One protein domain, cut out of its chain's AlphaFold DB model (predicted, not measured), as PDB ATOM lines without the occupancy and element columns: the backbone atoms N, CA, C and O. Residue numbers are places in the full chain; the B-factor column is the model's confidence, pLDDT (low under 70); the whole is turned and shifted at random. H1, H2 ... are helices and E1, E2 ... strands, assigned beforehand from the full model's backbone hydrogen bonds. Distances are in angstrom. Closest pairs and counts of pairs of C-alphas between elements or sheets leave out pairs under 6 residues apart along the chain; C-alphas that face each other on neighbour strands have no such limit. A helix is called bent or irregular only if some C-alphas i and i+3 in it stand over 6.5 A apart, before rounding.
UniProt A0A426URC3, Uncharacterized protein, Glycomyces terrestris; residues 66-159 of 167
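AT A GLANCE: This is residues 66 to 159 of the 167 residues of an uncharacterized protein of Glycomyces terrestris (UniProt A0A426URC3). What shape do these atoms make? A short ribbon of two strands, E1 beside E2, and three helices, H2 crossing H1 and H3, make a small body, and the long helix H5 runs out of it as an arm, with residues 145 to 159 sticking out. H4 lies loosely by the body, and residues 129 to 134 stick out too. What is the make-up? The 94 printed residues, mostly helix in their named elements, hold five named helices and two named strands in the order H1, E1, H2, H3, E2, H4, H5, with E1 and E2 parallel. The whole is only just loose, close to compact, with a radius of gyration of the C-alphas of 15.0 A, and spans 53 by 29 by 19 A.

IN THESE COORDINATES: Where are the strands? E1 is residues 77 to 80, 10.0 A long, from C-alpha 77 at (291.704, 327.312, 336.621), and E2 is residues 110 to 113, 9.4 A. Where are the helices? H1 is residues 66 to 72, 9.8 A, from C-alpha 66 at (281.581, 329.072, 336.288); H2 is 81 to 95, 20.8 A; H3 is 99 to 109, 16.3 A. H4 is 122 to 130, 14.6 A, neither bent nor irregular, but only just: C-alphas 127 and 130 are 6.3 A apart. H5 is 136 to 159, 34.4 A, ending at C-alpha 159 at (311.343, 301.252, 316.149).

HOW THE PARTS SIT: How do the strands pair? E1 and E2 are parallel at 38 degrees, with N 79 and O 111 at 2.9 A and N 113 and O 79 at 2.8 A, within hydrogen-bond range. With H2 and H3 between them they form a strand-helix-strand unit, two parallel neighbour strands joined through helices, its crossover right-handed. Which helices touch? H2 touches H1 at a steep tilt of 52 degrees, closest C-alphas Val 68 and Ala 87, 5.1 A, and H3 at a steep 62 degrees, Lys 88 and Ala 102, 5.7 A. H2 and H5 only just touch, only at their ends, with 3 pairs of C-alphas within 8 A, the closest Ala 82 and Pro 136, 6.5 A. H4 and H5 are close but not clearly touching, closest C-alphas Val 128 and Val 139, 7.5 A. How are the helix backbones? In H1, H2 and H5 every O i to N i+4 pair is within hydrogen-bond range; H3 has 6 of 7, and H4 has 0 of 5, with 2 of 6 O i to N i+3 pairs.

THE WHOLE: How large is it? The two C-alphas farthest apart, of Gln 96 and Ala 159, are 54.0 A apart. Is the printed part broken? It has no cut, and no link is long. Where is confidence low? Residues 115 to 117 and 121 to 159 are under 70, and the mean pLDDT of the printed part is 73.0.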
ATOM      1  N   VAL A  66     280.980 328.965 334.950       93.75
ATOM      2  CA  VAL A  66     281.581 329.072 336.288       93.75
ATOM      3  C   VAL A  66     283.104 329.070 336.181       93.75
ATOM      4  O   VAL A  66     283.781 329.848 336.868       93.75
ATOM      5  N   ALA A  67     283.663 328.230 335.308       92.50
ATOM      6  CA  ALA A  67     285.094 328.231 335.017       92.50
ATOM      7  C   ALA A  67     285.535 329.588 334.436       92.50
ATOM      8  O   ALA A  67     286.517 330.181 334.905       92.50
ATOM      9  N   VAL A  68     284.754 330.137 333.497       94.12
ATOM     10  CA  VAL A  68     284.980 331.470 332.914       94.12
ATOM     11  C   VAL A  68     284.969 332.561 333.986       94.12
ATOM     12  O   VAL A  68     285.892 333.379 334.045       94.12
ATOM     13  N   GLU A  69     283.974 332.584 334.869       93.44
ATOM     14  CA  GLU A  69     283.882 333.591 335.930       93.44
ATOM     15  C   GLU A  69     285.055 333.524 336.906       93.44
ATOM     16  O   GLU A  69     285.628 334.559 337.271       93.44
ATOM     17  N   ARG A  70     285.472 332.313 337.285       94.06
ATOM     18  CA  ARG A  70     286.646 332.102 338.140       94.06
ATOM     19  C   ARG A  70     287.922 332.614 337.472       94.06
ATOM     20  O   ARG A  70     288.705 333.309 338.127       94.06
ATOM     21  N   ALA A  71     288.106 332.352 336.181       93.69
ATOM     22  CA  ALA A  71     289.235 332.884 335.422       93.69
ATOM     23  C   ALA A  71     289.220 334.422 335.361       93.69
ATOM     24  O   ALA A  71     290.240 335.067 335.612       93.69
ATOM     25  N   VAL A  72     288.057 335.030 335.103       93.50
ATOM     26  CA  VAL A  72     287.866 336.497 335.075       93.50
ATOM     27  C   VAL A  72     288.112 337.136 336.450       93.50
ATOM     28  O   VAL A  72     288.563 338.285 336.546       93.50
ATOM     29  N   ALA A  73     287.857 336.398 337.531       92.88
ATOM     30  CA  ALA A  73     288.194 336.789 338.896       92.88
ATOM     31  C   ALA A  73     289.691 336.623 339.235       92.88
ATOM     32  O   ALA A  73     290.109 337.005 340.329       92.88
ATOM     33  N   GLY A  74     290.508 336.089 338.319       92.06
ATOM     34  CA  GLY A  74     291.940 335.859 338.519       92.06
ATOM     35  C   GLY A  74     292.255 334.612 339.347       92.06
ATOM     36  O   GLY A  74     293.314 334.541 339.971       92.06
ATOM     37  N   LYS A  75     291.335 333.643 339.410       93.31
ATOM     38  CA  LYS A  75     291.589 332.348 340.051       93.31
ATOM     39  C   LYS A  75     292.355 331.431 339.105       93.31
ATOM     40  O   LYS A  75     292.225 331.533 337.886       93.31
ATOM     41  N   ALA A  76     293.151 330.541 339.694       93.00
ATOM     42  CA  ALA A  76     293.846 329.515 338.938       93.00
ATOM     43  C   ALA A  76     292.853 328.434 338.503       93.00
ATOM     44  O   ALA A  76     292.248 327.796 339.365       93.00
ATOM     45  N   VAL A  77     292.651 328.280 337.193       93.12
ATOM     46  CA  VAL A  77     291.704 327.312 336.621       93.12
ATOM     47  C   VAL A  77     292.232 326.757 335.303       93.12
ATOM     48  O   VAL A  77     293.020 327.406 334.609       93.12
ATOM     49  N   GLU A  78     291.763 325.570 334.946       90.75
ATOM     50  CA  GLU A  78     291.908 325.035 333.598       90.75
ATOM     51  C   GLU A  78     290.715 325.493 332.766       90.75
ATOM     52  O   GLU A  78     289.589 325.435 333.249       90.75
ATOM     53  N   LEU A  79     290.975 325.983 331.555       88.12
ATOM     54  CA  LEU A  79     289.932 326.369 330.608       88.12
ATOM     55  C   LEU A  79     290.111 325.628 329.293       88.12
ATOM     56  O   LEU A  79     291.234 325.490 328.798       88.12
ATOM     57  N   THR A  80     289.010 325.268 328.654       86.00
ATOM     58  CA  THR A  80     289.017 324.934 327.235       86.00
ATOM     59  C   THR A  80     289.361 326.166 326.396       86.00
ATOM     60  O   THR A  80     289.400 327.315 326.852       86.00
ATOM     61  N   VAL A  81     289.618 325.947 325.111       83.19
ATOM     62  CA  VAL A  81     289.882 327.044 324.175       83.19
ATOM     63  C   VAL A  81     288.665 327.968 324.042       83.19
ATOM     64  O   VAL A  81     288.845 329.188 323.995       83.19
ATOM     65  N   ALA A  82     287.450 327.409 324.000       83.44
ATOM     66  CA  ALA A  82     286.206 328.175 323.937       83.44
ATOM     67  C   ALA A  82     286.022 329.034 325.198       83.44
ATOM     68  O   ALA A  82     285.829 330.250 325.106       83.44
ATOM     69  N   GLU A  83     286.217 328.445 326.376       88.44
ATOM     70  CA  GLU A  83     286.139 329.151 327.658       88.44
ATOM     71  C   GLU A  83     287.209 330.238 327.792       88.44
ATOM     72  O   GLU A  83     286.926 331.345 328.250       88.44
ATOM     73  N   TRP A  84     288.440 329.987 327.338       88.94
ATOM     74  CA  TRP A  84     289.500 330.997 327.350       88.94
ATOM     75  C   TRP A  84     289.146 332.215 326.488       88.94
ATOM     76  O   TRP A  84     289.443 333.359 326.854       88.94
ATOM     77  N   GLN A  85     288.481 332.000 325.351       86.81
ATOM     78  CA  GLN A  85     287.975 333.099 324.533       86.81
ATOM     79  C   GLN A  85     286.835 333.850 325.205       86.81
ATOM     80  O   GLN A  85     286.860 335.085 325.203       86.81
ATOM     81  N   ALA A  86     285.892 333.128 325.810       90.56
ATOM     82  CA  ALA A  86     284.807 333.721 326.576       90.56
ATOM     83  C   ALA A  86     285.349 334.571 327.738       90.56
ATOM     84  O   ALA A  86     284.987 335.741 327.865       90.56
ATOM     85  N   ALA A  87     286.315 334.059 328.505       92.06
ATOM     86  CA  ALA A  87     286.976 334.782 329.591       92.06
ATOM     87  C   ALA A  87     287.714 336.036 329.098       92.06
ATOM     88  O   ALA A  87     287.647 337.096 329.726       92.06
ATOM     89  N   LYS A  88     288.387 335.951 327.946       91.62
ATOM     90  CA  LYS A  88     289.069 337.095 327.323       91.62
ATOM     91  C   LYS A  88     288.079 338.192 326.929       91.62
ATOM     92  O   LYS A  88     288.318 339.356 327.247       91.62
ATOM     93  N   LEU A  89     286.978 337.833 326.267       90.06
ATOM     94  CA  LEU A  89     285.918 338.776 325.895       90.06
ATOM     95  C   LEU A  89     285.247 339.375 327.137       90.06
ATOM     96  O   LEU A  89     285.073 340.591 327.205       90.06
ATOM     97  N   ALA A  90     284.965 338.557 328.151       91.88
ATOM     98  CA  ALA A  90     284.393 339.006 329.413       91.88
ATOM     99  C   ALA A  90     285.316 339.995 330.145       91.88
ATOM    100  O   ALA A  90     284.836 341.006 330.654       91.88
ATOM    101  N   LEU A  91     286.636 339.771 330.162       90.69
ATOM    102  CA  LEU A  91     287.594 340.738 330.713       90.69
ATOM    103  C   LEU A  91     287.582 342.059 329.940       90.69
ATOM    104  O   LEU A  91     287.554 343.122 330.563       90.69
ATOM    105  N   MET A  92     287.571 342.001 328.606       90.56
ATOM    106  CA  MET A  92     287.518 343.199 327.761       90.56
ATOM    107  C   MET A  92     286.239 344.007 328.006       90.56
ATOM    108  O   MET A  92     286.306 345.225 328.134       90.56
ATOM    109  N   GLN A  93     285.090 343.342 328.124       89.88
ATOM    110  CA  GLN A  93     283.800 344.000 328.339       89.88
ATOM    111  C   GLN A  93     283.637 344.519 329.773       89.88
ATOM    112  O   GLN A  93     283.289 345.680 329.971       89.88
ATOM    113  N   ARG A  94     283.910 343.683 330.785       87.50
ATOM    114  CA  ARG A  94     283.645 344.004 332.200       87.50
ATOM    115  C   ARG A  94     284.673 344.960 332.798       87.50
ATOM    116  O   ARG A  94     284.324 345.776 333.643       87.50
ATOM    117  N   ARG A  95     285.946 344.844 332.400       83.06
ATOM    118  CA  ARG A  95     287.048 345.647 332.964       83.06
ATOM    119  C   ARG A  95     287.593 346.702 332.003       83.06
ATOM    120  O   ARG A  95     288.535 347.395 332.371       83.06
ATOM    121  N   GLN A  96     287.042 346.801 330.789       86.31
ATOM    122  CA  GLN A  96     287.478 347.745 329.747       86.31
ATOM    123  C   GLN A  96     288.987 347.679 329.454       86.31
ATOM    124  O   GLN A  96     289.619 348.661 329.070       86.31
ATOM    125  N   VAL A  97     289.593 346.504 329.643       86.19
ATOM    126  CA  VAL A  97     291.016 346.298 329.375       86.19
ATOM    127  C   VAL A  97     291.237 345.960 327.904       86.19
ATOM    128  O   VAL A  97     290.464 345.225 327.289       86.19
ATOM    129  N   GLY A  98     292.334 346.461 327.335       86.25
ATOM    130  CA  GLY A  98     292.734 346.111 325.973       86.25
ATOM    131  C   GLY A  98     293.067 344.622 325.824       86.25
ATOM    132  O   GLY A  98     293.476 343.960 326.781       86.25
ATOM    133  N   LEU A  99     292.960 344.106 324.595       83.00
ATOM    134  CA  LEU A  99     293.178 342.692 324.253       83.00
ATOM    135  C   LEU A  99     294.491 342.122 324.820       83.00
ATOM    136  O   LEU A  99     294.505 341.027 325.382       83.00
ATOM    137  N   CYS A 100     295.593 342.867 324.698       81.38
ATOM    138  CA  CYS A 100     296.902 342.442 325.196       81.38
ATOM    139  C   CYS A 100     296.914 342.282 326.721       81.38
ATOM    140  O   CYS A 100     297.489 341.324 327.233       81.38
ATOM    141  N   HIS A 101     296.246 343.188 327.440       84.19
ATOM    142  CA  HIS A 101     296.173 343.146 328.895       84.19
ATOM    143  C   HIS A 101     295.256 342.006 329.363       84.19
ATOM    144  O   HIS A 101     295.643 341.245 330.246       84.19
ATOM    145  N   ALA A 102     294.109 341.788 328.710       85.81
ATOM    146  CA  ALA A 102     293.262 340.621 328.979       85.81
ATOM    147  C   ALA A 102     294.035 339.303 328.792       85.81
ATOM    148  O   ALA A 102     293.999 338.424 329.654       85.81
ATOM    149  N   ARG A 103     294.803 339.188 327.699       83.38
ATOM    150  CA  ARG A 103     295.633 338.006 327.422       83.38
ATOM    151  C   ARG A 103     296.704 337.794 328.488       83.38
ATOM    152  O   ARG A 103     296.923 336.664 328.914       83.38
ATOM    153  N   TYR A 104     297.350 338.877 328.915       84.81
ATOM    154  CA  TYR A 104     298.354 338.847 329.971       84.81
ATOM    155  C   TYR A 104     297.765 338.349 331.298       84.81
ATOM    156  O   TYR A 104     298.316 337.422 331.888       84.81
ATOM    157  N   LEU A 105     296.624 338.899 331.729       85.75
ATOM    158  CA  LEU A 105     295.967 338.506 332.979       85.75
ATOM    159  C   LEU A 105     295.624 337.015 332.995       85.75
ATOM    160  O   LEU A 105     295.972 336.328 333.951       85.75
ATOM    161  N   LEU A 106     295.029 336.503 331.915       87.31
ATOM    162  CA  LEU A 106     294.684 335.084 331.816       87.31
ATOM    163  C   LEU A 106     295.927 334.193 331.778       87.31
ATOM    164  O   LEU A 106     295.956 333.176 332.453       87.31
ATOM    165  N   SER A 107     296.982 334.580 331.056       85.06
ATOM    166  CA  SER A 107     298.192 333.750 330.927       85.06
ATOM    167  C   SER A 107     298.925 333.473 332.247       85.06
ATOM    168  O   SER A 107     299.760 332.575 332.299       85.06
ATOM    169  N   ARG A 108     298.640 334.243 333.307       85.44
ATOM    170  CA  ARG A 108     299.256 334.065 334.629       85.44
ATOM    171  C   ARG A 108     298.550 333.039 335.503       85.44
ATOM    172  O   ARG A 108     299.173 332.521 336.424       85.44
ATOM    173  N   THR A 109     297.260 332.819 335.277       86.94
ATOM    174  CA  THR A 109     296.412 332.028 336.179       86.94
ATOM    175  C   THR A 109     295.695 330.897 335.459       86.94
ATOM    176  O   THR A 109     295.260 329.954 336.105       86.94
ATOM    177  N   VAL A 110     295.577 330.956 334.136       89.12
ATOM    178  CA  VAL A 110     294.835 329.974 333.352       89.12
ATOM    179  C   VAL A 110     295.778 329.050 332.602       89.12
ATOM    180  O   VAL A 110     296.630 329.501 331.832       89.12
ATOM    181  N   THR A 111     295.538 327.753 332.758       88.81
ATOM    182  CA  THR A 111     296.064 326.723 331.862       88.81
ATOM    183  C   THR A 111     295.002 326.423 330.816       88.81
ATOM    184  O   THR A 111     293.863 326.133 331.167       88.81
ATOM    185  N   VAL A 112     295.346 326.501 329.530       86.25
ATOM    186  CA  VAL A 112     294.399 326.137 328.471       86.25
ATOM    187  C   VAL A 112     294.571 324.665 328.134       86.25
ATOM    188  O   VAL A 112     295.689 324.227 327.861       86.25
ATOM    189  N   VAL A 113     293.475 323.920 328.141       82.19
ATOM    190  CA  VAL A 113     293.422 322.486 327.855       82.19
ATOM    191  C   VAL A 113     292.574 322.208 326.614       82.19
ATOM    192  O   VAL A 113     291.797 323.050 326.158       82.19
ATOM    193  N   ASP A 114     292.759 321.035 326.016       74.56
ATOM    194  CA  ASP A 114     291.829 320.511 325.018       74.56
ATOM    195  C   ASP A 114     290.611 319.836 325.672       74.56
ATOM    196  O   ASP A 114     290.516 319.742 326.893       74.56
ATOM    197  N   ALA A 115     289.682 319.343 324.848       67.50
ATOM    198  CA  ALA A 115     288.461 318.673 325.310       67.50
ATOM    199  C   ALA A 115     288.715 317.401 326.149       67.50
ATOM    200  O   ALA A 115     287.793 316.876 326.762       67.50
ATOM    201  N   LEU A 116     289.953 316.894 326.182       66.38
ATOM    202  CA  LEU A 116     290.356 315.732 326.979       66.38
ATOM    203  C   LEU A 116     291.191 316.133 328.207       66.38
ATOM    204  O   LEU A 116     291.813 315.270 328.827       66.38
ATOM    205  N   GLY A 117     291.272 317.427 328.533       66.88
ATOM    206  CA  GLY A 117     292.051 317.933 329.666       66.88
ATOM    207  C   GLY A 117     293.564 317.954 329.428       66.88
ATOM    208  O   GLY A 117     294.337 318.123 330.367       66.88
ATOM    209  N   SER A 118     294.033 317.779 328.186       74.88
ATOM    210  CA  SER A 118     295.469 317.853 327.899       74.88
ATOM    211  C   SER A 118     295.907 319.308 327.698       74.88
ATOM    212  O   SER A 118     295.291 320.015 326.898       74.88
ATOM    213  N   PRO A 119     296.991 319.770 328.349       76.31
ATOM    214  CA  PRO A 119     297.431 321.156 328.244       76.31
ATOM    215  C   PRO A 119     297.896 321.501 326.824       76.31
ATOM    216  O   PRO A 119     298.658 320.761 326.190       76.31
ATOM    217  N   LEU A 120     297.459 322.660 326.340       75.62
ATOM    218  CA  LEU A 120     297.820 323.225 325.045       75.62
ATOM    219  C   LEU A 120     298.956 324.244 325.190       75.62
ATOM    220  O   LEU A 120     299.000 325.031 326.133       75.62
ATOM    221  N   ASP A 121     299.875 324.259 324.219       69.69
ATOM    222  CA  ASP A 121     300.951 325.252 324.178       69.69
ATOM    223  C   ASP A 121     300.364 326.652 323.885       69.69
ATOM    224  O   ASP A 121     299.726 326.840 322.840       69.69
ATOM    225  N   PRO A 122     300.607 327.663 324.743       58.53
ATOM    226  CA  PRO A 122     300.134 329.032 324.542       58.53
ATOM    227  C   PRO A 122     300.528 329.655 323.194       58.53
ATOM    228  O   PRO A 122     299.837 330.552 322.699       58.53
ATOM    229  N   ARG A 123     301.616 329.189 322.563       57.75
ATOM    230  CA  ARG A 123     302.044 329.638 321.226       57.75
ATOM    231  C   ARG A 123     301.044 329.248 320.133       57.75
ATOM    232  O   ARG A 123     300.880 330.002 319.173       57.75
ATOM    233  N   LEU A 124     300.332 328.133 320.304       57.81
ATOM    234  CA  LEU A 124     299.295 327.677 319.374       57.81
ATOM    235  C   LEU A 124     298.038 328.553 319.447       57.81
ATOM    236  O   LEU A 124     297.380 328.752 318.435       57.81
ATOM    237  N   LEU A 125     297.745 329.169 320.596       60.16
ATOM    238  CA  LEU A 125     296.586 330.059 320.767       60.16
ATOM    239  C   LEU A 125     296.747 331.399 320.017       60.16
ATOM    240  O   LEU A 125     295.764 332.032 319.620       60.16
ATOM    241  N   GLY A 126     297.993 331.838 319.800       53.44
ATOM    242  CA  GLY A 126     298.319 333.090 319.109       53.44
ATOM    243  C   GLY A 126     298.149 333.038 317.587       53.44
ATOM    244  O   GLY A 126     297.704 334.022 317.001       53.44
ATOM    245  N   GLN A 127     298.443 331.901 316.949       50.47
ATOM    246  CA  GLN A 127     298.369 331.752 315.484       50.47
ATOM    247  C   GLN A 127     296.930 331.696 314.947       50.47
ATOM    248  O   GLN A 127     296.682 332.038 313.794       50.47
ATOM    249  N   VAL A 128     295.966 331.325 315.788       47.06
ATOM    250  CA  VAL A 128     294.555 331.158 315.398       47.06
ATOM    251  C   VAL A 128     293.768 332.473 315.538       47.06
ATOM    252  O   VAL A 128     292.681 332.617 314.993       47.06
ATOM    253  N   SER A 129     294.337 333.480 316.209       43.62
ATOM    254  CA  SER A 129     293.701 334.791 316.419       43.62
ATOM    255  C   SER A 129     293.805 335.747 315.213       43.62
ATOM    256  O   SER A 129     293.208 336.817 315.245       43.62
ATOM    257  N   GLY A 130     294.576 335.398 314.171       43.03
ATOM    258  CA  GLY A 130     294.807 336.252 312.992       43.03
ATOM    259  C   GLY A 130     293.888 335.990 311.791       43.03
ATOM    260  O   GLY A 130     293.836 336.807 310.875       43.03
ATOM    261  N   ALA A 131     293.157 334.872 311.769       40.34
ATOM    262  CA  ALA A 131     292.242 334.545 310.677       40.34
ATOM    263  C   ALA A 131     290.824 335.016 311.023       40.34
ATOM    264  O   ALA A 131     290.330 334.754 312.115       40.34
ATOM    265  N   ARG A 132     290.148 335.675 310.074       42.25
ATOM    266  CA  ARG A 132     288.781 336.235 310.182       42.25
ATOM    267  C   ARG A 132     287.666 335.218 310.508       42.25
ATOM    268  O   ARG A 132     286.500 335.586 310.512       42.25
ATOM    269  N   SER A 133     288.000 333.966 310.800       43.91
ATOM    270  CA  SER A 133     287.086 332.952 311.315       43.91
ATOM    271  C   SER A 133     287.850 332.014 312.252       43.91
ATOM    272  O   SER A 133     288.584 331.115 311.833       43.91
ATOM    273  N   PHE A 134     287.710 332.266 313.552       52.09
ATOM    274  CA  PHE A 134     288.159 331.346 314.585       52.09
ATOM    275  C   PHE A 134     287.163 330.186 314.649       52.09
ATOM    276  O   PHE A 134     285.985 330.411 314.891       52.09
ATOM    277  N   SER A 135     287.629 328.960 314.417       54.44
ATOM    278  CA  SER A 135     286.832 327.755 314.647       54.44
ATOM    279  C   SER A 135     287.527 326.940 315.738       54.44
ATOM    280  O   SER A 135     288.665 326.505 315.517       54.44
ATOM    281  N   PRO A 136     286.893 326.729 316.904       50.81
ATOM    282  CA  PRO A 136     287.395 325.838 317.953       50.81
ATOM    283  C   PRO A 136     287.755 324.454 317.390       50.81
ATOM    284  O   PRO A 136     288.823 323.920 317.694       50.81
ATOM    285  N   ALA A 137     286.956 323.951 316.440       51.28
ATOM    286  CA  ALA A 137     287.207 322.706 315.716       51.28
ATOM    287  C   ALA A 137     288.566 322.678 314.994       51.28
ATOM    288  O   ALA A 137     289.236 321.645 314.980       51.28
ATOM    289  N   ARG A 138     289.049 323.806 314.451       55.66
ATOM    290  CA  ARG A 138     290.401 323.883 313.864       55.66
ATOM    291  C   ARG A 138     291.497 323.743 314.914       55.66
ATOM    292  O   ARG A 138     292.513 323.115 314.629       55.66
ATOM    293  N   VAL A 139     291.313 324.298 316.111       56.75
ATOM    294  CA  VAL A 139     292.302 324.181 317.196       56.75
ATOM    295  C   VAL A 139     292.354 322.754 317.719       56.75
ATOM    296  O   VAL A 139     293.443 322.203 317.863       56.75
ATOM    297  N   VAL A 140     291.191 322.127 317.898       54.94
ATOM    298  CA  VAL A 140     291.074 320.708 318.254       54.94
ATOM    299  C   VAL A 140     291.699 319.822 317.176       54.94
ATOM    300  O   VAL A 140     292.483 318.935 317.498       54.94
ATOM    301  N   THR A 141     291.465 320.114 315.893       58.53
ATOM    302  CA  THR A 141     292.085 319.386 314.772       58.53
ATOM    303  C   THR A 141     293.609 319.526 314.786       58.53
ATOM    304  O   THR A 141     294.327 318.542 314.629       58.53
ATOM    305  N   LEU A 142     294.138 320.730 315.024       56.19
ATOM    306  CA  LEU A 142     295.586 320.954 315.123       56.19
ATOM    307  C   LEU A 142     296.193 320.285 316.368       56.19
ATOM    308  O   LEU A 142     297.302 319.749 316.293       56.19
ATOM    309  N   ALA A 143     295.472 320.260 317.491       54.16
ATOM    310  CA  ALA A 143     295.866 319.547 318.707       54.16
ATOM    311  C   ALA A 143     295.869 318.018 318.500       54.16
ATOM    312  O   ALA A 143     296.822 317.332 318.875       54.16
ATOM    313  N   ALA A 144     294.859 317.480 317.813       55.09
ATOM    314  CA  ALA A 144     294.795 316.072 317.432       55.09
ATOM    315  C   ALA A 144     295.919 315.697 316.449       55.09
ATOM    316  O   ALA A 144     296.607 314.697 316.650       55.09
ATOM    317  N   LEU A 145     296.188 316.534 315.440       57.38
ATOM    318  CA  LEU A 145     297.285 316.335 314.484       57.38
ATOM    319  C   LEU A 145     298.662 316.398 315.155       57.38
ATOM    320  O   LEU A 145     299.557 315.623 314.816       57.38
ATOM    321  N   THR A 146     298.855 317.294 316.125       54.44
ATOM    322  CA  THR A 146     300.106 317.353 316.895       54.44
ATOM    323  C   THR A 146     300.270 316.142 317.814       54.44
ATOM    324  O   THR A 146     301.386 315.624 317.915       54.44
ATOM    325  N   ARG A 147     299.187 315.616 318.406       57.81
ATOM    326  CA  ARG A 147     299.202 314.328 319.124       57.81
ATOM    327  C   ARG A 147     299.542 313.158 318.201       57.81
ATOM    328  O   ARG A 147     300.439 312.386 318.537       57.81
ATOM    329  N   ALA A 148     298.916 313.072 317.028       56.94
ATOM    330  CA  ALA A 148     299.201 312.038 316.033       56.94
ATOM    331  C   ALA A 148     300.673 312.072 315.586       56.94
ATOM    332  O   ALA A 148     301.333 311.036 315.562       56.94
ATOM    333  N   ARG A 149     301.230 313.268 315.338       56.56
ATOM    334  CA  ARG A 149     302.659 313.434 315.019       56.56
ATOM    335  C   ARG A 149     303.571 313.000 316.163       56.56
ATOM    336  O   ARG A 149     304.525 312.278 315.922       56.56
ATOM    337  N   ARG A 150     303.274 313.378 317.412       56.12
ATOM    338  CA  ARG A 150     304.072 312.948 318.578       56.12
ATOM    339  C   ARG A 150     304.013 311.436 318.796       56.12
ATOM    340  O   ARG A 150     305.029 310.840 319.143       56.12
ATOM    341  N   GLN A 151     302.851 310.814 318.598       61.94
ATOM    342  CA  GLN A 151     302.705 309.358 318.667       61.94
ATOM    343  C   GLN A 151     303.467 308.658 317.534       61.94
ATOM    344  O   GLN A 151     304.137 307.662 317.799       61.94
ATOM    345  N   ALA A 152     303.420 309.195 316.311       56.34
ATOM    346  CA  ALA A 152     304.200 308.697 315.180       56.34
ATOM    347  C   ALA A 152     305.710 308.806 315.445       56.34
ATOM    348  O   ALA A 152     306.401 307.797 315.391       56.34
ATOM    349  N   SER A 153     306.206 309.971 315.874       55.69
ATOM    350  CA  SER A 153     307.625 310.153 316.209       55.69
ATOM    351  C   SER A 153     308.075 309.279 317.385       55.69
ATOM    352  O   SER A 153     309.182 308.755 317.372       55.69
ATOM    353  N   ARG A 154     307.227 309.058 318.403       53.19
ATOM    354  CA  ARG A 154     307.529 308.097 319.482       53.19
ATOM    355  C   ARG A 154     307.629 306.664 318.968       53.19
ATOM    356  O   ARG A 154     308.512 305.936 319.411       53.19
ATOM    357  N   ARG A 155     306.746 306.261 318.050       56.66
ATOM    358  CA  ARG A 155     306.804 304.945 317.400       56.66
ATOM    359  C   ARG A 155     308.057 304.794 316.540       56.66
ATOM    360  O   ARG A 155     308.692 303.753 316.619       56.66
ATOM    361  N   GLU A 156     308.441 305.825 315.793       56.78
ATOM    362  CA  GLU A 156     309.674 305.844 314.992       56.78
ATOM    363  C   GLU A 156     310.928 305.740 315.867       56.78
ATOM    364  O   GLU A 156     311.800 304.927 315.585       56.78
ATOM    365  N   VAL A 157     310.996 306.490 316.972       56.56
ATOM    366  CA  VAL A 157     312.111 306.410 317.933       56.56
ATOM    367  C   VAL A 157     312.183 305.029 318.591       56.56
ATOM    368  O   VAL A 157     313.271 304.480 318.750       56.56
ATOM    369  N   PHE A 158     311.040 304.437 318.942       51.94
ATOM    370  CA  PHE A 158     310.989 303.092 319.519       51.94
ATOM    371  C   PHE A 158     311.379 302.007 318.500       51.94
ATOM    372  O   PHE A 158     312.104 301.077 318.842       51.94
ATOM    373  N   ALA A 159     310.961 302.149 317.239       56.28
ATOM    374  CA  ALA A 159     311.343 301.252 316.149       56.28
ATOM    375  C   ALA A 159     312.835 301.373 315.785       56.28
ATOM    376  O   ALA A 159     313.483 300.363 315.525       56.28
TER     377      ALA A 159